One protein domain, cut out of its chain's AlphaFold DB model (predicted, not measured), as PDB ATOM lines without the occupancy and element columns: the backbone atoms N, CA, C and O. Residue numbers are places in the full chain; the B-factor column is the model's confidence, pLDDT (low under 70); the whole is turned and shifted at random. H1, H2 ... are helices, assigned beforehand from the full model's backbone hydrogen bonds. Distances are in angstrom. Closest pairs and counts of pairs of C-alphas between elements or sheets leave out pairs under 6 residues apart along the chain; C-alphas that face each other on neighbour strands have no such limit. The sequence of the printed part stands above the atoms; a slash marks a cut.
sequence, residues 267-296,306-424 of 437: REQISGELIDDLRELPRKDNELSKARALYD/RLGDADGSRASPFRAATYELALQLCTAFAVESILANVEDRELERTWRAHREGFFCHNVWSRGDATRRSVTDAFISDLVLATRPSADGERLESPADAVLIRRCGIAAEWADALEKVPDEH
ATOM      1  N   ARG A 267      17.076 -42.866  -2.484       97.00
ATOM      2  CA  ARG A 267      17.392 -42.514  -3.878       97.00
ATOM      3  C   ARG A 267      16.155 -42.642  -4.768       97.00
ATOM      4  O   ARG A 267      15.919 -41.731  -5.549       97.00
ATOM      5  N   GLU A 268      15.370 -43.713  -4.620       97.38
ATOM      6  CA  GLU A 268      14.111 -43.913  -5.362       97.38
ATOM      7  C   GLU A 268      13.070 -42.842  -5.031       97.38
ATOM      8  O   GLU A 268      12.413 -42.311  -5.930       97.38
ATOM      9  N   GLN A 269      12.943 -42.485  -3.749       96.06
ATOM     10  CA  GLN A 269      12.059 -41.404  -3.324       96.06
ATOM     11  C   GLN A 269      12.471 -40.069  -3.961       96.06
ATOM     12  O   GLN A 269      11.648 -39.412  -4.595       96.06
ATOM     13  N   ILE A 270      13.747 -39.689  -3.832       95.50
ATOM     14  CA  ILE A 270      14.284 -38.439  -4.388       95.50
ATOM     15  C   ILE A 270      14.133 -38.417  -5.910       95.50
ATOM     16  O   ILE A 270      13.746 -37.390  -6.462       95.50
ATOM     17  N   SER A 271      14.425 -39.525  -6.601       96.44
ATOM     18  CA  SER A 271      14.276 -39.589  -8.056       96.44
ATOM     19  C   SER A 271      12.823 -39.408  -8.479       96.44
ATOM     20  O   SER A 271      12.572 -38.646  -9.405       96.44
ATOM     21  N   GLY A 272      11.871 -40.043  -7.786       96.31
ATOM     22  CA  GLY A 272      10.444 -39.878  -8.068       96.31
ATOM     23  C   GLY A 272       9.982 -38.430  -7.901       96.31
ATOM     24  O   GLY A 272       9.372 -37.871  -8.807       96.31
ATOM     25  N   GLU A 273      10.345 -37.799  -6.782       95.12
ATOM     26  CA  GLU A 273      10.011 -36.395  -6.511       95.12
ATOM     27  C   GLU A 273      10.626 -35.448  -7.554       95.12
ATOM     28  O   GLU A 273       9.940 -34.573  -8.081       95.12
ATOM     29  N   LEU A 274      11.896 -35.659  -7.915       95.25
ATOM     30  CA  LEU A 274      12.578 -34.848  -8.922       95.25
ATOM     31  C   LEU A 274      12.024 -35.041 -10.333       95.25
ATOM     32  O   LEU A 274      11.996 -34.073 -11.085       95.25
ATOM     33  N   ILE A 275      11.591 -36.246 -10.717       96.31
ATOM     34  CA  ILE A 275      10.956 -36.475 -12.024       96.31
ATOM     35  C   ILE A 275       9.724 -35.583 -12.164       96.31
ATOM     36  O   ILE A 275       9.582 -34.885 -13.171       96.31
ATOM     37  N   ASP A 276       8.860 -35.573 -11.148       95.25
ATOM     38  CA  ASP A 276       7.659 -34.741 -11.140       95.25
ATOM     39  C   ASP A 276       8.033 -33.252 -11.184       95.25
ATOM     40  O   ASP A 276       7.545 -32.505 -12.037       95.25
ATOM     41  N   ASP A 277       8.976 -32.831 -10.338       94.56
ATOM     42  CA  ASP A 277       9.387 -31.430 -10.232       94.56
ATOM     43  C   ASP A 277      10.066 -30.903 -11.517       94.56
ATOM     44  O   ASP A 277       9.834 -29.757 -11.930       94.56
ATOM     45  N   LEU A 278      10.890 -31.725 -12.177       94.38
ATOM     46  CA  LEU A 278      11.572 -31.390 -13.433       94.38
ATOM     47  C   LEU A 278      10.608 -31.382 -14.626       94.38
ATOM     48  O   LEU A 278      10.743 -30.532 -15.507       94.38
ATOM     49  N   ARG A 279       9.591 -32.251 -14.644       95.31
ATOM     50  CA  ARG A 279       8.538 -32.243 -15.677       95.31
ATOM     51  C   ARG A 279       7.671 -30.990 -15.631       95.31
ATOM     52  O   ARG A 279       7.151 -30.562 -16.661       95.31
ATOM     53  N   GLU A 280       7.533 -30.368 -14.464       93.06
ATOM     54  CA  GLU A 280       6.848 -29.082 -14.333       93.06
ATOM     55  C   GLU A 280       7.689 -27.886 -14.795       93.06
ATOM     56  O   GLU A 280       7.136 -26.803 -15.028       93.06
ATOM     57  N   LEU A 281       9.008 -28.050 -14.926       92.00
ATOM     58  CA  LEU A 281       9.921 -26.946 -15.206       92.00
ATOM     59  C   LEU A 281       9.576 -26.179 -16.494       92.00
ATOM     60  O   LEU A 281       9.501 -24.955 -16.423       92.00
ATOM     61  N   PRO A 282       9.246 -26.816 -17.637       91.94
ATOM     62  CA  PRO A 282       8.858 -26.083 -18.845       91.94
ATOM     63  C   PRO A 282       7.638 -25.178 -18.650       91.94
ATOM     64  O   PRO A 282       7.548 -24.101 -19.245       91.94
ATOM     65  N   ARG A 283       6.690 -25.584 -17.794       91.38
ATOM     66  CA  ARG A 283       5.521 -24.762 -17.454       91.38
ATOM     67  C   ARG A 283       5.948 -23.530 -16.659       91.38
ATOM     68  O   ARG A 283       5.529 -22.427 -17.005       91.38
ATOM     69  N   LYS A 284       6.802 -23.721 -15.648       88.06
ATOM     70  CA  LYS A 284       7.359 -22.650 -14.803       88.06
ATOM     71  C   LYS A 284       8.199 -21.671 -15.631       88.06
ATOM     72  O   LYS A 284       8.026 -20.463 -15.517       88.06
ATOM     73  N   ASP A 285       9.020 -22.180 -16.543       88.94
ATOM     74  CA  ASP A 285       9.881 -21.375 -17.416       88.94
ATOM     75  C   ASP A 285       9.072 -20.551 -18.417       88.94
ATOM     76  O   ASP A 285       9.394 -19.393 -18.678       88.94
ATOM     77  N   ASN A 286       7.976 -21.110 -18.935       86.56
ATOM     78  CA  ASN A 286       7.044 -20.386 -19.792       86.56
ATOM     79  C   ASN A 286       6.299 -19.287 -19.017       86.56
ATOM     80  O   ASN A 286       6.147 -18.176 -19.516       86.56
ATOM     81  N   GLU A 287       5.861 -19.556 -17.784       84.94
ATOM     82  CA  GLU A 287       5.285 -18.528 -16.907       84.94
ATOM     83  C   GLU A 287       6.296 -17.415 -16.613       84.94
ATOM     84  O   GLU A 287       5.953 -16.239 -16.713       84.94
ATOM     85  N   LEU A 288       7.552 -17.772 -16.347       81.12
ATOM     86  CA  LEU A 288       8.632 -16.820 -16.120       81.12
ATOM     87  C   LEU A 288       8.922 -16.001 -17.387       81.12
ATOM     88  O   LEU A 288       9.064 -14.784 -17.304       81.12
ATOM     89  N   SER A 289       8.932 -16.622 -18.570       80.25
ATOM     90  CA  SER A 289       9.075 -15.935 -19.861       80.25
ATOM     91  C   SER A 289       7.891 -14.999 -20.166       80.25
ATOM     92  O   SER A 289       8.084 -13.855 -20.577       80.25
ATOM     93  N   LYS A 290       6.652 -15.408 -19.870       80.12
ATOM     94  CA  LYS A 290       5.457 -14.553 -20.000       80.12
ATOM     95  C   LYS A 290       5.465 -13.390 -19.016       80.12
ATOM     96  O   LYS A 290       5.158 -12.268 -19.405       80.12
ATOM     97  N   ALA A 291       5.838 -13.642 -17.762       72.69
ATOM     98  CA  ALA A 291       5.999 -12.600 -16.759       72.69
ATOM     99  C   ALA A 291       7.059 -11.580 -17.201       72.69
ATOM    100  O   ALA A 291       6.858 -10.386 -17.001       72.69
ATOM    101  N   ARG A 292       8.124 -12.019 -17.898       71.00
ATOM    102  CA  ARG A 292       9.078 -11.107 -18.554       71.00
ATOM    103  C   ARG A 292       8.436 -10.231 -19.615       71.00
ATOM    104  O   ARG A 292       8.685  -9.031 -19.623       71.00
ATOM    105  N   ALA A 293       7.630 -10.818 -20.499       68.31
ATOM    106  CA  ALA A 293       6.950 -10.074 -21.557       68.31
ATOM    107  C   ALA A 293       5.962  -9.029 -21.008       68.31
ATOM    108  O   ALA A 293       5.627  -8.077 -21.709       68.31
ATOM    109  N   LEU A 294       5.507  -9.211 -19.766       68.44
ATOM    110  CA  LEU A 294       4.521  -8.371 -19.097       68.44
ATOM    111  C   LEU A 294       5.121  -7.328 -18.138       68.44
ATOM    112  O   LEU A 294       4.327  -6.657 -17.487       68.44
ATOM    113  N   TYR A 295       6.452  -7.160 -18.019       56.41
ATOM    114  CA  TYR A 295       7.025  -6.213 -17.043       56.41
ATOM    115  C   TYR A 295       6.682  -4.743 -17.310       56.41
ATOM    116  O   TYR A 295       7.440  -4.015 -17.947       56.41
ATOM    117  N   ASP A 296       5.573  -4.339 -16.694       47.25
ATOM    118  CA  ASP A 296       5.431  -3.173 -15.828       47.25
ATOM    119  C   ASP A 296       5.492  -3.683 -14.358       47.25
ATOM    120  O   ASP A 296       4.670  -4.493 -13.938       47.25
ATOM    121  N   ARG A 306       4.220 -23.502  -2.289       54.66
ATOM    122  CA  ARG A 306       3.733 -24.666  -3.060       54.66
ATOM    123  C   ARG A 306       4.693 -25.852  -3.098       54.66
ATOM    124  O   ARG A 306       4.243 -26.969  -3.328       54.66
ATOM    125  N   LEU A 307       5.990 -25.617  -2.908       57.28
ATOM    126  CA  LEU A 307       6.986 -26.681  -2.726       57.28
ATOM    127  C   LEU A 307       7.141 -27.057  -1.244       57.28
ATOM    128  O   LEU A 307       7.772 -28.063  -0.931       57.28
ATOM    129  N   GLY A 308       6.578 -26.242  -0.345       46.25
ATOM    130  CA  GLY A 308       6.574 -26.467   1.091       46.25
ATOM    131  C   GLY A 308       5.508 -27.463   1.545       46.25
ATOM    132  O   GLY A 308       4.440 -27.583   0.949       46.25
ATOM    133  N   ASP A 309       5.812 -28.119   2.663       47.91
ATOM    134  CA  ASP A 309       5.089 -29.168   3.402       47.91
ATOM    135  C   ASP A 309       3.617 -28.875   3.800       47.91
ATOM    136  O   ASP A 309       3.049 -29.557   4.659       47.91
ATOM    137  N   ALA A 310       2.971 -27.865   3.214       45.22
ATOM    138  CA  ALA A 310       1.657 -27.359   3.605       45.22
ATOM    139  C   ALA A 310       0.526 -28.398   3.483       45.22
ATOM    140  O   ALA A 310      -0.458 -28.308   4.217       45.22
ATOM    141  N   ASP A 311       0.689 -29.419   2.639       47.47
ATOM    142  CA  ASP A 311      -0.318 -30.472   2.454       47.47
ATOM    143  C   ASP A 311      -0.185 -31.654   3.434       47.47
ATOM    144  O   ASP A 311      -0.896 -32.650   3.294       47.47
ATOM    145  N   GLY A 312       0.721 -31.604   4.425       54.62
ATOM    146  CA  GLY A 312       1.010 -32.780   5.269       54.62
ATOM    147  C   GLY A 312       1.461 -33.989   4.434       54.62
ATOM    148  O   GLY A 312       1.238 -35.146   4.797       54.62
ATOM    149  N   SER A 313       2.018 -33.685   3.260       55.81
ATOM    150  CA  SER A 313       2.304 -34.590   2.159       55.81
ATOM    151  C   SER A 313       3.574 -35.386   2.434       55.81
ATOM    152  O   SER A 313       4.474 -34.938   3.134       55.81
ATOM    153  N   ARG A 314       3.645 -36.585   1.859       68.38
ATOM    154  CA  ARG A 314       4.710 -37.593   1.988       68.38
ATOM    155  C   ARG A 314       6.075 -37.160   1.406       68.38
ATOM    156  O   ARG A 314       6.846 -38.027   1.008       68.38
ATOM    157  N   ALA A 315       6.345 -35.863   1.293       81.62
ATOM    158  CA  ALA A 315       7.562 -35.334   0.696       81.62
ATOM    159  C   ALA A 315       8.798 -35.674   1.540       81.62
ATOM    160  O   ALA A 315       8.736 -35.770   2.770       81.62
ATOM    161  N   SER A 316       9.928 -35.868   0.864       86.38
ATOM    162  CA  SER A 316      11.212 -36.051   1.521       86.38
ATOM    163  C   SER A 316      11.642 -34.780   2.266       86.38
ATOM    164  O   SER A 316      11.390 -33.657   1.807       86.38
ATOM    165  N   PRO A 317      12.343 -34.918   3.407       87.06
ATOM    166  CA  PRO A 317      13.089 -33.813   3.978       87.06
ATOM    167  C   PRO A 317      13.995 -33.193   2.917       87.06
ATOM    168  O   PRO A 317      14.658 -33.898   2.158       87.06
ATOM    169  N   PHE A 318      14.052 -31.866   2.893       86.00
ATOM    170  CA  PHE A 318      14.844 -31.096   1.935       86.00
ATOM    171  C   PHE A 318      14.402 -31.193   0.470       86.00
ATOM    172  O   PHE A 318      15.191 -30.794  -0.386       86.00
ATOM    173  N   ARG A 319      13.182 -31.646   0.144       90.00
ATOM    174  CA  ARG A 319      12.690 -31.670  -1.248       90.00
ATOM    175  C   ARG A 319      12.890 -30.333  -1.967       90.00
ATOM    176  O   ARG A 319      13.516 -30.307  -3.022       90.00
ATOM    177  N   ALA A 320      12.441 -29.226  -1.370       85.69
ATOM    178  CA  ALA A 320      12.580 -27.890  -1.957       85.69
ATOM    179  C   ALA A 320      14.050 -27.524  -2.241       85.69
ATOM    180  O   ALA A 320      14.379 -27.119  -3.352       85.69
ATOM    181  N   ALA A 321      14.949 -27.759  -1.279       84.44
ATOM    182  CA  ALA A 321      16.381 -27.513  -1.452       84.44
ATOM    183  C   ALA A 321      17.018 -28.449  -2.501       84.44
ATOM    184  O   ALA A 321      17.908 -28.042  -3.243       84.44
ATOM    185  N   THR A 322      16.565 -29.705  -2.583       89.56
ATOM    186  CA  THR A 322      17.005 -30.662  -3.608       89.56
ATOM    187  C   THR A 322      16.575 -30.203  -5.002       89.56
ATOM    188  O   THR A 322      17.387 -30.228  -5.926       89.56
ATOM    189  N   TYR A 323      15.331 -29.746  -5.149       90.88
ATOM    190  CA  TYR A 323      14.822 -29.200  -6.403       90.88
ATOM    191  C   TYR A 323      15.552 -27.920  -6.813       90.88
ATOM    192  O   TYR A 323      15.975 -27.806  -7.962       90.88
ATOM    193  N   GLU A 324      15.759 -26.982  -5.884       86.62
ATOM    194  CA  GLU A 324      16.501 -25.750  -6.162       86.62
ATOM    195  C   GLU A 324      17.911 -26.064  -6.675       86.62
ATOM    196  O   GLU A 324      18.355 -25.510  -7.680       86.62
ATOM    197  N   LEU A 325      18.601 -27.014  -6.043       85.75
ATOM    198  CA  LEU A 325      19.934 -27.422  -6.467       85.75
ATOM    199  C   LEU A 325      19.923 -28.090  -7.852       85.75
ATOM    200  O   LEU A 325      20.777 -27.794  -8.689       85.75
ATOM    201  N   ALA A 326      18.933 -28.943  -8.129       90.31
ATOM    202  CA  ALA A 326      18.743 -29.528  -9.457       90.31
ATOM    203  C   ALA A 326      18.478 -28.446 -10.521       90.31
ATOM    204  O   ALA A 326      19.024 -28.511 -11.623       90.31
ATOM    205  N   LEU A 327      17.705 -27.412 -10.183       89.81
ATOM    206  CA  LEU A 327      17.420 -26.273 -11.054       89.81
ATOM    207  C   LEU A 327      18.678 -25.437 -11.342       89.81
ATOM    208  O   LEU A 327      18.937 -25.072 -12.498       89.81
ATOM    209  N   GLN A 328      19.479 -25.161 -10.311       86.94
ATOM    210  CA  GLN A 328      20.773 -24.494 -10.448       86.94
ATOM    211  C   GLN A 328      21.697 -25.292 -11.371       86.94
ATOM    212  O   GLN A 328      22.324 -24.710 -12.258       86.94
ATOM    213  N   LEU A 329      21.723 -26.618 -11.223       87.06
ATOM    214  CA  LEU A 329      22.519 -27.502 -12.063       87.06
ATOM    215  C   LEU A 329      22.052 -27.518 -13.514       87.06
ATOM    216  O   LEU A 329      22.860 -27.273 -14.404       87.06
ATOM    217  N   CYS A 330      20.759 -27.715 -13.773       90.81
ATOM    218  CA  CYS A 330      20.221 -27.670 -15.135       90.81
ATOM    219  C   CYS A 330      20.550 -26.333 -15.821       90.81
ATOM    220  O   CYS A 330      20.874 -26.293 -17.007       90.81
ATOM    221  N   THR A 331      20.523 -25.231 -15.064       90.75
ATOM    222  CA  THR A 331      20.905 -23.902 -15.564       90.75
ATOM    223  C   THR A 331      22.404 -23.808 -15.849       90.75
ATOM    224  O   THR A 331      22.795 -23.296 -16.897       90.75
ATOM    225  N   ALA A 332      23.246 -24.335 -14.960       85.94
ATOM    226  CA  ALA A 332      24.688 -24.418 -15.158       85.94
ATOM    227  C   ALA A 332      25.034 -25.173 -16.454       85.94
ATOM    228  O   ALA A 332      25.779 -24.665 -17.289       85.94
ATOM    229  N   PHE A 333      24.427 -26.345 -16.661       86.12
ATOM    230  CA  PHE A 333      24.607 -27.143 -17.877       86.12
ATOM    231  C   PHE A 333      24.089 -26.455 -19.125       86.12
ATOM    232  O   PHE A 333      24.706 -26.570 -20.182       86.12
ATOM    233  N   ALA A 334      22.980 -25.724 -19.019       90.69
ATOM    234  CA  ALA A 334      22.468 -24.952 -20.136       90.69
ATOM    235  C   ALA A 334      23.495 -23.909 -20.594       90.69
ATOM    236  O   ALA A 334      23.794 -23.836 -21.784       90.69
ATOM    237  N   VAL A 335      24.093 -23.170 -19.655       89.19
ATOM    238  CA  VAL A 335      25.126 -22.165 -19.950       89.19
ATOM    239  C   VAL A 335      26.379 -22.803 -20.558       89.19
ATOM    240  O   VAL A 335      26.869 -22.315 -21.574       89.19
ATOM    241  N   GLU A 336      26.878 -23.905 -19.989       86.88
ATOM    242  CA  GLU A 336      28.044 -24.629 -20.528       86.88
ATOM    243  C   GLU A 336      27.776 -25.184 -21.932       86.88
ATOM    244  O   GLU A 336      28.599 -25.055 -22.836       86.88
ATOM    245  N   SER A 337      26.591 -25.765 -22.141       88.25
ATOM    246  CA  SER A 337      26.194 -26.309 -23.437       88.25
ATOM    247  C   SER A 337      26.029 -25.222 -24.495       88.25
ATOM    248  O   SER A 337      26.263 -25.504 -25.667       88.25
ATOM    249  N   ILE A 338      25.603 -24.014 -24.121       88.81
ATOM    250  CA  ILE A 338      25.562 -22.874 -25.040       88.81
ATOM    251  C   ILE A 338      26.993 -22.458 -25.369       88.81
ATOM    252  O   ILE A 338      27.351 -22.432 -26.541       88.81
ATOM    253  N   LEU A 339      27.833 -22.235 -24.354       87.81
ATOM    254  CA  LEU A 339      29.239 -21.850 -24.511       87.81
ATOM    255  C   LEU A 339      30.029 -22.778 -25.436       87.81
ATOM    256  O   LEU A 339      30.802 -22.293 -26.256       87.81
ATOM    257  N   ALA A 340      29.816 -24.091 -25.335       87.62
ATOM    258  CA  ALA A 340      30.488 -25.079 -26.174       87.62
ATOM    259  C   ALA A 340      30.148 -24.963 -27.673       87.62
ATOM    260  O   ALA A 340      30.914 -25.445 -28.502       87.62
ATOM    261  N   ASN A 341      29.019 -24.334 -28.016       87.00
ATOM    262  CA  ASN A 341      28.522 -24.195 -29.386       87.00
ATOM    263  C   ASN A 341      28.606 -22.751 -29.922       87.00
ATOM    264  O   ASN A 341      28.137 -22.483 -31.025       87.00
ATOM    265  N   VAL A 342      29.175 -21.807 -29.161       86.94
ATOM    266  CA  VAL A 342      29.348 -20.421 -29.620       86.94
ATOM    267  C   VAL A 342      30.609 -20.313 -30.481       86.94
ATOM    268  O   VAL A 342      31.722 -20.476 -29.989       86.94
ATOM    269  N   GLU A 343      30.439 -19.988 -31.764       88.94
ATOM    270  CA  GLU A 343      31.559 -19.752 -32.692       88.94
ATOM    271  C   GLU A 343      32.118 -18.317 -32.606       88.94
ATOM    272  O   GLU A 343      33.301 -18.078 -32.866       88.94
ATOM    273  N   ASP A 344      31.280 -17.347 -32.222       86.00
ATOM    274  CA  ASP A 344      31.663 -15.939 -32.107       86.00
ATOM    275  C   ASP A 344      32.443 -15.667 -30.810       86.00
ATOM    276  O   ASP A 344      31.924 -15.780 -29.698       86.00
ATOM    277  N   ARG A 345      33.694 -15.218 -30.956       85.12
ATOM    278  CA  ARG A 345      34.593 -14.897 -29.839       85.12
ATOM    279  C   ARG A 345      34.084 -13.781 -28.928       85.12
ATOM    280  O   ARG A 345      34.431 -13.776 -27.745       85.12
ATOM    281  N   GLU A 346      33.352 -12.795 -29.439       81.06
ATOM    282  CA  GLU A 346      32.828 -11.709 -28.599       81.06
ATOM    283  C   GLU A 346      31.645 -12.186 -27.758       81.06
ATOM    284  O   GLU A 346      31.586 -11.934 -26.545       81.06
ATOM    285  N   LEU A 347      30.756 -12.958 -28.380       77.69
ATOM    286  CA  LEU A 347      29.649 -13.620 -27.704       77.69
ATOM    287  C   LEU A 347      30.168 -14.611 -26.650       77.69
ATOM    288  O   LEU A 347      29.699 -14.604 -25.511       77.69
ATOM    289  N   GLU A 348      31.201 -15.387 -26.977       84.06
ATOM    290  CA  GLU A 348      31.845 -16.335 -26.064       84.06
ATOM    291  C   GLU A 348      32.389 -15.639 -24.806       84.06
ATOM    292  O   GLU A 348      32.139 -16.089 -23.687       84.06
ATOM    293  N   ARG A 349      33.098 -14.509 -24.953       83.88
ATOM    294  CA  ARG A 349      33.595 -13.732 -23.799       83.88
ATOM    295  C   ARG A 349      32.459 -13.261 -22.895       83.88
ATOM    296  O   ARG A 349      32.593 -13.318 -21.675       83.88
ATOM    297  N   THR A 350      31.355 -12.817 -23.491       79.94
ATOM    298  CA  THR A 350      30.173 -12.350 -22.757       79.94
ATOM    299  C   THR A 350      29.559 -13.490 -21.946       79.94
ATOM    300  O   THR A 350      29.345 -13.359 -20.740       79.94
ATOM    301  N   TRP A 351      29.372 -14.655 -22.567       81.69
ATOM    302  CA  TRP A 351      28.882 -15.848 -21.881       81.69
ATOM    303  C   TRP A 351      29.828 -16.355 -20.791       81.69
ATOM    304  O   TRP A 351      29.359 -16.770 -19.733       81.69
ATOM    305  N   ARG A 352      31.149 -16.284 -20.993       84.56
ATOM    306  CA  ARG A 352      32.129 -16.644 -19.955       84.56
ATOM    307  C   ARG A 352      32.034 -15.725 -18.739       84.56
ATOM    308  O   ARG A 352      32.067 -16.222 -17.620       84.56
ATOM    309  N   ALA A 353      31.832 -14.422 -18.939       82.25
ATOM    310  CA  ALA A 353      31.614 -13.489 -17.833       82.25
ATOM    311  C   ALA A 353      30.317 -13.805 -17.062       82.25
ATOM    312  O   ALA A 353      30.311 -13.815 -15.831       82.25
ATOM    313  N   HIS A 354      29.228 -14.129 -17.770       80.00
ATOM    314  CA  HIS A 354      27.974 -14.562 -17.139       80.00
ATOM    315  C   HIS A 354      28.130 -15.875 -16.368       80.00
ATOM    316  O   HIS A 354      27.639 -15.994 -15.247       80.00
ATOM    317  N   ARG A 355      28.854 -16.839 -16.942       82.75
ATOM    318  CA  ARG A 355      29.209 -18.104 -16.299       82.75
ATOM    319  C   ARG A 355      29.991 -17.868 -15.009       82.75
ATOM    320  O   ARG A 355      29.612 -18.393 -13.969       82.75
ATOM    321  N   GLU A 356      31.063 -17.083 -15.060       79.94
ATOM    322  CA  GLU A 356      31.878 -16.768 -13.883       79.94
ATOM    323  C   GLU A 356      31.043 -16.095 -12.790       79.94
ATOM    324  O   GLU A 356      31.126 -16.501 -11.631       79.94
ATOM    325  N   GLY A 357      30.174 -15.145 -13.152       73.12
ATOM    326  CA  GLY A 357      29.229 -14.532 -12.218       73.12
ATOM    327  C   GLY A 357      28.275 -15.551 -11.587       73.12
ATOM    328  O   GLY A 357      28.078 -15.537 -10.373       73.12
ATOM    329  N   PHE A 358      27.735 -16.481 -12.380       75.88
ATOM    330  CA  PHE A 358      26.850 -17.532 -11.881       75.88
ATOM    331  C   PHE A 358      27.568 -18.464 -10.898       75.88
ATOM    332  O   PHE A 358      27.136 -18.630  -9.760       75.88
ATOM    333  N   PHE A 359      28.698 -19.049 -11.287       70.81
ATOM    334  CA  PHE A 359      29.385 -20.030 -10.448       70.81
ATOM    335  C   PHE A 359      30.042 -19.419  -9.204       70.81
ATOM    336  O   PHE A 359      30.059 -20.070  -8.158       70.81
ATOM    337  N   CYS A 360      30.548 -18.183  -9.283       65.19
ATOM    338  CA  CYS A 360      31.170 -17.514  -8.138       65.19
ATOM    339  C   CYS A 360      30.161 -17.118  -7.052       65.19
ATOM    340  O   CYS A 360      30.530 -17.069  -5.880       65.19
ATOM    341  N   HIS A 361      28.910 -16.831  -7.421       59.41
ATOM    342  CA  HIS A 361      27.912 -16.318  -6.482       59.41
ATOM    343  C   HIS A 361      26.847 -17.350  -6.076       59.41
ATOM    344  O   HIS A 361      26.300 -17.243  -4.976       59.41
ATOM    345  N   ASN A 362      26.563 -18.362  -6.909       56.41
ATOM    346  CA  ASN A 362      25.238 -18.990  -6.865       56.41
ATOM    347  C   ASN A 362      25.205 -20.478  -6.517       56.41
ATOM    348  O   ASN A 362      24.362 -20.872  -5.725       56.41
ATOM    349  N   VAL A 363      26.132 -21.294  -7.030       54.16
ATOM    350  CA  VAL A 363      26.109 -22.765  -6.829       54.16
ATOM    351  C   VAL A 363      26.424 -23.177  -5.376       54.16
ATOM    352  O   VAL A 363      26.287 -24.335  -4.996       54.16
ATOM    353  N   TRP A 364      26.846 -22.221  -4.546       53.94
ATOM    354  CA  TRP A 364      27.381 -22.473  -3.203       53.94
ATOM    355  C   TRP A 364      26.792 -21.577  -2.120       53.94
ATOM    356  O   TRP A 364      27.140 -21.712  -0.946       53.94
ATOM    357  N   SER A 365      25.912 -20.650  -2.499       52.88
ATOM    358  CA  SER A 365      25.113 -19.939  -1.514       52.88
ATOM    359  C   SER A 365      24.176 -20.971  -0.895       52.88
ATOM    360  O   SER A 365      23.399 -21.579  -1.624       52.88
ATOM    361  N   ARG A 366      24.322 -21.221   0.421       54.97
ATOM    362  CA  ARG A 366      23.444 -22.097   1.224       54.97
ATOM    363  C   ARG A 366      22.010 -21.992   0.698       54.97
ATOM    364  O   ARG A 366      21.562 -20.864   0.496       54.97
ATOM    365  N   GLY A 367      21.340 -23.136   0.503       49.72
ATOM    366  CA  GLY A 367      19.927 -23.255   0.111       49.72
ATOM    367  C   GLY A 367      18.994 -22.684   1.178       49.72
ATOM    368  O   GLY A 367      18.226 -23.392   1.820       49.72
ATOM    369  N   ASP A 368      19.154 -21.395   1.439       53.19
ATOM    370  CA  ASP A 368      18.337 -20.589   2.309       53.19
ATOM    371  C   ASP A 368      17.112 -20.213   1.485       53.19
ATOM    372  O   ASP A 368      17.126 -19.223   0.751       53.19
ATOM    373  N   ALA A 369      16.064 -21.030   1.613       50.78
ATOM    374  CA  ALA A 369      14.755 -20.854   0.976       50.78
ATOM    375  C   ALA A 369      14.098 -19.489   1.285       50.78
ATOM    376  O   ALA A 369      13.006 -19.180   0.833       50.78
ATOM    377  N   THR A 370      14.721 -18.635   2.103       54.91
ATOM    378  CA  THR A 370      14.254 -17.260   2.310       54.91
ATOM    379  C   THR A 370      14.775 -16.277   1.260       54.91
ATOM    380  O   THR A 370      14.274 -15.151   1.161       54.91
ATOM    381  N   ARG A 371      15.785 -16.656   0.468       60.94
ATOM    382  CA  ARG A 371      16.348 -15.810  -0.588       60.94
ATOM    383  C   ARG A 371      15.654 -16.095  -1.910       60.94
ATOM    384  O   ARG A 371      15.284 -17.220  -2.200       60.94
ATOM    385  N   ARG A 372      15.511 -15.054  -2.743       64.19
ATOM    386  CA  ARG A 372      15.081 -15.231  -4.139       64.19
ATOM    387  C   ARG A 372      15.920 -16.339  -4.773       64.19
ATOM    388  O   ARG A 372      17.146 -16.225  -4.708       64.19
ATOM    389  N   SER A 373      15.249 -17.307  -5.411       73.31
ATOM    390  CA  SER A 373      15.860 -18.330  -6.266       73.31
ATOM    391  C   SER A 373      17.045 -17.728  -7.002       73.31
ATOM    392  O   SER A 373      16.925 -16.775  -7.785       73.31
ATOM    393  N   VAL A 374      18.224 -18.248  -6.687       76.75
ATOM    394  CA  VAL A 374      19.466 -17.688  -7.200       76.75
ATOM    395  C   VAL A 374      19.529 -17.844  -8.722       76.75
ATOM    396  O   VAL A 374      20.030 -16.983  -9.452       76.75
ATOM    397  N   THR A 375      18.929 -18.923  -9.214       83.19
ATOM    398  CA  THR A 375      18.704 -19.152 -10.631       83.19
ATOM    399  C   THR A 375      17.846 -18.054 -11.254       83.19
ATOM    400  O   THR A 375      18.215 -17.524 -12.297       83.19
ATOM    401  N   ASP A 376      16.746 -17.657 -10.619       83.12
ATOM    402  CA  ASP A 376      15.856 -16.623 -11.158       83.12
ATOM    403  C   ASP A 376      16.514 -15.243 -11.178       83.12
ATOM    404  O   ASP A 376      16.255 -14.448 -12.089       83.12
ATOM    405  N   ALA A 377      17.379 -14.955 -10.201       82.62
ATOM    406  CA  ALA A 377      18.191 -13.743 -10.178       82.62
ATOM    407  C   ALA A 377      19.167 -13.714 -11.362       82.62
ATOM    408  O   ALA A 377      19.121 -12.775 -12.151       82.62
ATOM    409  N   PHE A 378      19.951 -14.779 -11.559       86.50
ATOM    410  CA  PHE A 378      20.860 -14.904 -12.704       86.50
ATOM    411  C   PHE A 378      20.140 -14.754 -14.042       86.50
ATOM    412  O   PHE A 378      20.565 -14.026 -14.936       86.50
ATOM    413  N   ILE A 379      19.011 -15.438 -14.165       86.88
ATOM    414  CA  ILE A 379      18.176 -15.390 -15.349       86.88
ATOM    415  C   ILE A 379      17.629 -13.972 -15.579       86.88
ATOM    416  O   ILE A 379      17.576 -13.512 -16.717       86.88
ATOM    417  N   SER A 380      17.249 -13.256 -14.518       83.00
ATOM    418  CA  SER A 380      16.824 -11.856 -14.610       83.00
ATOM    419  C   SER A 380      17.980 -10.936 -15.022       83.00
ATOM    420  O   SER A 380      17.775 -10.043 -15.840       83.00
ATOM    421  N   ASP A 381      19.194 -11.182 -14.529       82.75
ATOM    422  CA  ASP A 381      20.392 -10.428 -14.911       82.75
ATOM    423  C   ASP A 381      20.755 -10.642 -16.387       82.75
ATOM    424  O   ASP A 381      21.090  -9.679 -17.077       82.75
ATOM    425  N   LEU A 382      20.621 -11.871 -16.902       83.50
ATOM    426  CA  LEU A 382      20.791 -12.159 -18.330       83.50
ATOM    427  C   LEU A 382      19.810 -11.357 -19.187       83.50
ATOM    428  O   LEU A 382      20.212 -10.810 -20.207       83.50
ATOM    429  N   VAL A 383      18.549 -11.243 -18.760       80.00
ATOM    430  CA  VAL A 383      17.546 -10.431 -19.470       80.00
ATOM    431  C   VAL A 383      17.957  -8.960 -19.510       80.00
ATOM    432  O   VAL A 383      17.841  -8.325 -20.553       80.00
ATOM    433  N   LEU A 384      18.445  -8.416 -18.391       76.94
ATOM    434  CA  LEU A 384      18.889  -7.020 -18.312       76.94
ATOM    435  C   LEU A 384      20.167  -6.759 -19.123       76.94
ATOM    436  O   LEU A 384      20.399  -5.630 -19.559       76.94
ATOM    437  N   ALA A 385      20.999  -7.784 -19.315       72.50
ATOM    438  CA  ALA A 385      22.206  -7.709 -20.128       72.50
ATOM    439  C   ALA A 385      21.906  -7.723 -21.638       72.50
ATOM    440  O   ALA A 385      22.699  -7.184 -22.417       72.50
ATOM    441  N   THR A 386      20.768  -8.284 -22.061       69.62
ATOM    442  CA  THR A 386      20.348  -8.309 -23.466       69.62
ATOM    443  C   THR A 386      20.052  -6.893 -23.964       69.62
ATOM    444  O   THR A 386      19.006  -6.312 -23.670       69.62
ATOM    445  N   ARG A 387      20.957  -6.311 -24.759       58.22
ATOM    446  CA  ARG A 387      20.660  -5.066 -25.479       58.22
ATOM    447  C   ARG A 387      19.725  -5.371 -26.650       58.22
ATOM    448  O   ARG A 387      20.008  -6.305 -27.398       58.22
ATOM    449  N   PRO A 388      18.656  -4.586 -26.870       58.16
ATOM    450  CA  PRO A 388      17.928  -4.660 -28.129       58.16
ATOM    451  C   PRO A 388      18.899  -4.324 -29.268       58.16
ATOM    452  O   PRO A 388      19.582  -3.297 -29.213       58.16
ATOM    453  N   SER A 389      18.997  -5.208 -30.266       52.41
ATOM    454  CA  SER A 389      19.791  -4.945 -31.468       52.41
ATOM    455  C   SER A 389      19.292  -3.660 -32.129       52.41
ATOM    456  O   SER A 389      18.082  -3.470 -32.277       52.41
ATOM    457  N   ALA A 390      20.213  -2.774 -32.513       52.62
ATOM    458  CA  ALA A 390      19.878  -1.516 -33.181       52.62
ATOM    459  C   ALA A 390      19.169  -1.743 -34.531       52.62
ATOM    460  O   ALA A 390      18.397  -0.888 -34.963       52.62
ATOM    461  N   ASP A 391      19.371  -2.915 -35.139       57.41
ATOM    462  CA  ASP A 391      18.852  -3.273 -36.461       57.41
ATOM    463  C   ASP A 391      17.450  -3.907 -36.424       57.41
ATOM    464  O   ASP A 391      16.912  -4.303 -37.454       57.41
ATOM    465  N   GLY A 392      16.823  -4.024 -35.247       55.28
ATOM    466  CA  GLY A 392      15.479  -4.603 -35.109       55.28
ATOM    467  C   GLY A 392      15.405  -6.121 -35.336       55.28
ATOM    468  O   GLY A 392      14.375  -6.726 -35.031       55.28
ATOM    469  N   GLU A 393      16.488  -6.758 -35.791       53.28
ATOM    470  CA  GLU A 393      16.636  -8.209 -35.744       53.28
ATOM    471  C   GLU A 393      16.718  -8.646 -34.279       53.28
ATOM    472  O   GLU A 393      17.644  -8.304 -33.538       53.28
ATOM    473  N   ARG A 394      15.690  -9.371 -33.829       52.66
ATOM    474  CA  ARG A 394      15.659  -9.986 -32.504       52.66
ATOM    475  C   ARG A 394      16.757 -11.045 -32.437       52.66
ATOM    476  O   ARG A 394      16.516 -12.197 -32.780       52.66
ATOM    477  N   LEU A 395      17.937 -10.659 -31.960       54.00
ATOM    478  CA  LEU A 395      18.859 -11.603 -31.340       54.00
ATOM    479  C   LEU A 395      18.064 -12.384 -30.287       54.00
ATOM    480  O   LEU A 395      17.383 -11.775 -29.454       54.00
ATOM    481  N   GLU A 396      18.098 -13.714 -30.362       65.06
ATOM    482  CA  GLU A 396      17.525 -14.565 -29.323       65.06
ATOM    483  C   GLU A 396      18.082 -14.103 -27.976       65.06
ATOM    484  O   GLU A 396      19.298 -13.984 -27.800       65.06
ATOM    485  N   SER A 397      17.194 -13.764 -27.038       78.88
ATOM    486  CA  SER A 397      17.632 -13.301 -25.727       78.88
ATOM    487  C   SER A 397      18.480 -14.407 -25.089       78.88
ATOM    488  O   SER A 397      17.985 -15.531 -24.973       78.88
ATOM    489  N   PRO A 398      19.713 -14.127 -24.628       83.62
ATOM    490  CA  PRO A 398      20.529 -15.070 -23.866       83.62
ATOM    491  C   PRO A 398      19.738 -15.799 -22.774       83.62
ATOM    492  O   PRO A 398      19.880 -17.004 -22.573       83.62
ATOM    493  N   ALA A 399      18.829 -15.090 -22.104       87.31
ATOM    494  CA  ALA A 399      17.971 -15.685 -21.093       87.31
ATOM    495  C   ALA A 399      16.993 -16.728 -21.663       87.31
ATOM    496  O   ALA A 399      16.722 -17.720 -20.993       87.31
ATOM    497  N   ASP A 400      16.449 -16.523 -22.863       87.00
ATOM    498  CA  ASP A 400      15.536 -17.475 -23.507       87.00
ATOM    499  C   ASP A 400      16.297 -18.701 -24.022       87.00
ATOM    500  O   ASP A 400      15.841 -19.823 -23.804       87.00
ATOM    501  N   ALA A 401      17.496 -18.512 -24.584       88.56
ATOM    502  CA  ALA A 401      18.377 -19.617 -24.966       88.56
ATOM    503  C   ALA A 401      18.697 -20.526 -23.762       88.56
ATOM    504  O   ALA A 401      18.595 -21.752 -23.857       88.56
ATOM    505  N   VAL A 402      19.008 -19.933 -22.600       90.81
ATOM    506  CA  VAL A 402      19.242 -20.687 -21.356       90.81
ATOM    507  C   VAL A 402      17.981 -21.407 -20.892       90.81
ATOM    508  O   VAL A 402      18.076 -22.585 -20.562       90.81
ATOM    509  N   LEU A 403      16.812 -20.754 -20.879       91.44
ATOM    510  CA  LEU A 403      15.555 -21.402 -20.475       91.44
ATOM    511  C   LEU A 403      15.215 -22.607 -21.365       91.44
ATOM    512  O   LEU A 403      14.888 -23.678 -20.855       91.44
ATOM    513  N   ILE A 404      15.322 -22.452 -22.688       90.88
ATOM    514  CA  ILE A 404      15.037 -23.523 -23.651       90.88
ATOM    515  C   ILE A 404      15.993 -24.694 -23.422       90.88
ATOM    516  O   ILE A 404      15.555 -25.838 -23.280       90.88
ATOM    517  N   ARG A 405      17.303 -24.420 -23.332       92.50
ATOM    518  CA  ARG A 405      18.298 -25.479 -23.141       92.50
ATOM    519  C   ARG A 405      18.148 -26.164 -21.783       92.50
ATOM    520  O   ARG A 405      18.239 -27.389 -21.715       92.50
ATOM    521  N   ARG A 406      17.849 -25.401 -20.730       93.06
ATOM    522  CA  ARG A 406      17.557 -25.901 -19.383       93.06
ATOM    523  C   ARG A 406      16.370 -26.858 -19.368       93.06
ATOM    524  O   ARG A 406      16.469 -27.909 -18.745       93.06
ATOM    525  N   CYS A 407      15.280 -26.526 -20.061       93.25
ATOM    526  CA  CYS A 407      14.121 -27.411 -20.190       93.25
ATOM    527  C   CYS A 407      14.484 -28.736 -20.876       93.25
ATOM    528  O   CYS A 407      14.034 -29.790 -20.435       93.25
ATOM    529  N   GLY A 408      15.322 -28.687 -21.919       92.50
ATOM    530  CA  GLY A 408      15.835 -29.892 -22.579       92.50
ATOM    531  C   GLY A 408      16.630 -30.784 -21.624       92.50
ATOM    532  O   GLY A 408      16.336 -31.968 -21.506       92.50
ATOM    533  N   ILE A 409      17.565 -30.198 -20.872       92.19
ATOM    534  CA  ILE A 409      18.371 -30.925 -19.875       92.19
ATOM    535  C   ILE A 409      17.489 -31.515 -18.768       92.19
ATOM    536  O   ILE A 409      17.675 -32.664 -18.385       92.19
ATOM    537  N   ALA A 410      16.506 -30.761 -18.274       93.56
ATOM    538  CA  ALA A 410      15.579 -31.247 -17.256       93.56
ATOM    539  C   ALA A 410      14.758 -32.454 -17.740       93.56
ATOM    540  O   ALA A 410      14.538 -33.382 -16.965       93.56
ATOM    541  N   ALA A 411      14.346 -32.474 -19.013       93.44
ATOM    542  CA  ALA A 411      13.677 -33.626 -19.614       93.44
ATOM    543  C   ALA A 411      14.619 -34.839 -19.725       93.44
ATOM    544  O   ALA A 411      14.263 -35.925 -19.275       93.44
ATOM    545  N   GLU A 412      15.845 -34.641 -20.226       93.00
ATOM    546  CA  GLU A 412      16.875 -35.693 -20.289       93.00
ATOM    547  C   GLU A 412      17.170 -36.282 -18.895       93.00
ATOM    548  O   GLU A 412      17.344 -37.492 -18.736       93.00
ATOM    549  N   TRP A 413      17.203 -35.430 -17.867       94.25
ATOM    550  CA  TRP A 413      17.408 -35.837 -16.480       94.25
ATOM    551  C   TRP A 413      16.215 -36.597 -15.915       94.25
ATOM    552  O   TRP A 413      16.423 -37.611 -15.254       94.25
ATOM    553  N   ALA A 414      14.984 -36.162 -16.187       94.88
ATOM    554  CA  ALA A 414      13.790 -36.894 -15.776       94.88
ATOM    555  C   ALA A 414      13.791 -38.323 -16.352       94.88
ATOM    556  O   ALA A 414      13.601 -39.279 -15.601       94.88
ATOM    557  N   ASP A 415      14.118 -38.487 -17.637       93.62
ATOM    558  CA  ASP A 415      14.211 -39.804 -18.286       93.62
ATOM    559  C   ASP A 415      15.351 -40.669 -17.714       93.62
ATOM    560  O   ASP A 415      15.260 -41.897 -17.645       93.62
ATOM    561  N   ALA A 416      16.459 -40.048 -17.305       93.00
ATOM    562  CA  ALA A 416      17.557 -40.751 -16.648       93.00
ATOM    563  C   ALA A 416      17.200 -41.180 -15.213       93.00
ATOM    564  O   ALA A 416      17.574 -42.278 -14.800       93.00
ATOM    565  N   LEU A 417      16.453 -40.358 -14.469       95.25
ATOM    566  CA  LEU A 417      16.005 -40.660 -13.106       95.25
ATOM    567  C   LEU A 417      15.038 -41.848 -13.052       95.25
ATOM    568  O   LEU A 417      15.055 -42.585 -12.068       95.25
ATOM    569  N   GLU A 418      14.253 -42.089 -14.106       96.12
ATOM    570  CA  GLU A 418      13.377 -43.270 -14.194       96.12
ATOM    571  C   GLU A 418      14.151 -44.596 -14.119       96.12
ATOM    572  O   GLU A 418      13.588 -45.615 -13.725       96.12
ATOM    573  N   LYS A 419      15.451 -44.585 -14.441       95.31
ATOM    574  CA  LYS A 419      16.317 -45.774 -14.456       95.31
ATOM    575  C   LYS A 419      16.991 -46.058 -13.112       95.31
ATOM    576  O   LYS A 419      17.664 -47.077 -12.978       95.31
ATOM    577  N   VAL A 420      16.833 -45.194 -12.105       95.44
ATOM    578  CA  VAL A 420      17.458 -45.367 -10.778       95.44
ATOM    579  C   VAL A 420      17.092 -46.709 -10.112       95.44
ATOM    580  O   VAL A 420      18.005 -47.364  -9.602       95.44
ATOM    581  N   PRO A 421      15.831 -47.187 -10.142       96.62
ATOM    582  CA  PRO A 421      15.495 -48.516  -9.620       96.62
ATOM    583  C   PRO A 421      16.238 -49.653 -10.342       96.62
ATOM    584  O   PRO A 421      16.716 -50.592  -9.702       96.62
ATOM    585  N   ASP A 422      16.404 -49.553 -11.664       95.38
ATOM    586  CA  ASP A 422      17.136 -50.549 -12.452       95.38
ATOM    587  C   ASP A 422      18.631 -50.563 -12.089       95.38
ATOM    588  O   ASP A 422      19.237 -51.634 -11.987       95.38
ATOM    589  N   GLU A 423      19.226 -49.391 -11.812       93.81
ATOM    590  CA  GLU A 423      20.595 -49.294 -11.282       93.81
ATOM    591  C   GLU A 423      20.736 -50.068  -9.963       93.81
ATOM    592  O   GLU A 423      21.701 -50.814  -9.780       93.81
ATOM    593  N   HIS A 424      19.767 -49.932  -9.050       94.88
ATOM    594  CA  HIS A 424      19.779 -50.637  -7.765       94.88
ATOM    595  C   HIS A 424      19.734 -52.154  -7.941       94.88
ATOM    596  O   HIS A 424      20.477 -52.878  -7.269       94.88
TER     597      HIS A 424
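AT A GLANCE: This is residues 267 to 296 and 306 to 424 of the 437 residues of the protein "Hypothetical protein" of Pelagomonas calceolata (UniProt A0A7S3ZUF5). Two crossed layers of helices make this domain: in one, H1 and H2 follow each other along the side of the long helix H6, and in the other, H3, H4 and H5 form a loose up-and-down bundle, each helix running against the one before it in the chain. H3 crosses H6 where the layers meet, H7 sits by the beginning of H1 at one end, and the loop of residues 389 to 394 sticks out. The 149 residues printed include seven named helices, in the order H1 to H7, and no named strand; the class is all helix. The whole is compact, with a radius of gyration of the C-alphas of 16.7 A, and spans 53 by 37 by 27 A.

IN THESE COORDINATES: H1, residues 267 to 279, begins with C-alpha 267 at (17.392, -42.514, -3.878) and is 18.0 A long. H2, residues 281 to 293, measures 18.3 A. After the cut, H3, residues 319 to 339, begins with C-alpha 319 at (12.690, -31.670, -1.248) and is 30.2 A long. H4, residues 345 to 361, measures 24.3 A, and H5, residues 374 to 385, measures 16.6 A. H6, residues 398 to 417, is 28.1 A long. H7, residues 420 to 424, measures 6.5 A and ends with C-alpha 424 at (19.779, -50.637, -7.765).

HOW THE PARTS SIT: H3 and H6 are the hubs, touching four helices each. They touch at a steep tilt of 59 degrees, opposite ways, with closest C-alphas Ala 334 and Arg 406 at 5.1 A. H6 touches H1 with residues 410 to 417 alone, closest C-alphas Ala 414 and Ile 275 at 4.7 A. H6 touches H2 at a shallow tilt of 12 degrees, opposite ways, closest C-alphas Cys 407 and Pro 282 at 5.6 A. H3 and H4 form a hairpin, closest C-alphas Leu 339 and Glu 348 at 6.3 A. H3 touches H5, closest C-alphas Gln 328 and Thr 375 at 5.7 A. H5 and H6 form another hairpin, closest C-alphas Leu 382 and Ala 399 at 5.3 A. H7 touches H1, closest C-alphas Pro 421 and Glu 268 at 6.4 A. H4 and H6 are apart. In the seven helices every O i to N i+4 pair is within hydrogen-bond range.

THE WHOLE: The C-alphas farthest apart, those of Asp 391 and His 424, are 55.4 A apart. Residues 297 to 305 are not printed, and C-alphas 296 and 306 are 25.1 A apart across the cut. The links H4 to H5 and H5 to H6 are long, 12 residues each. The mean pLDDT of the printed part is 79.8; residues 293 to 296, 306 to 314, 360 to 372 and 386 to 396 are under 70.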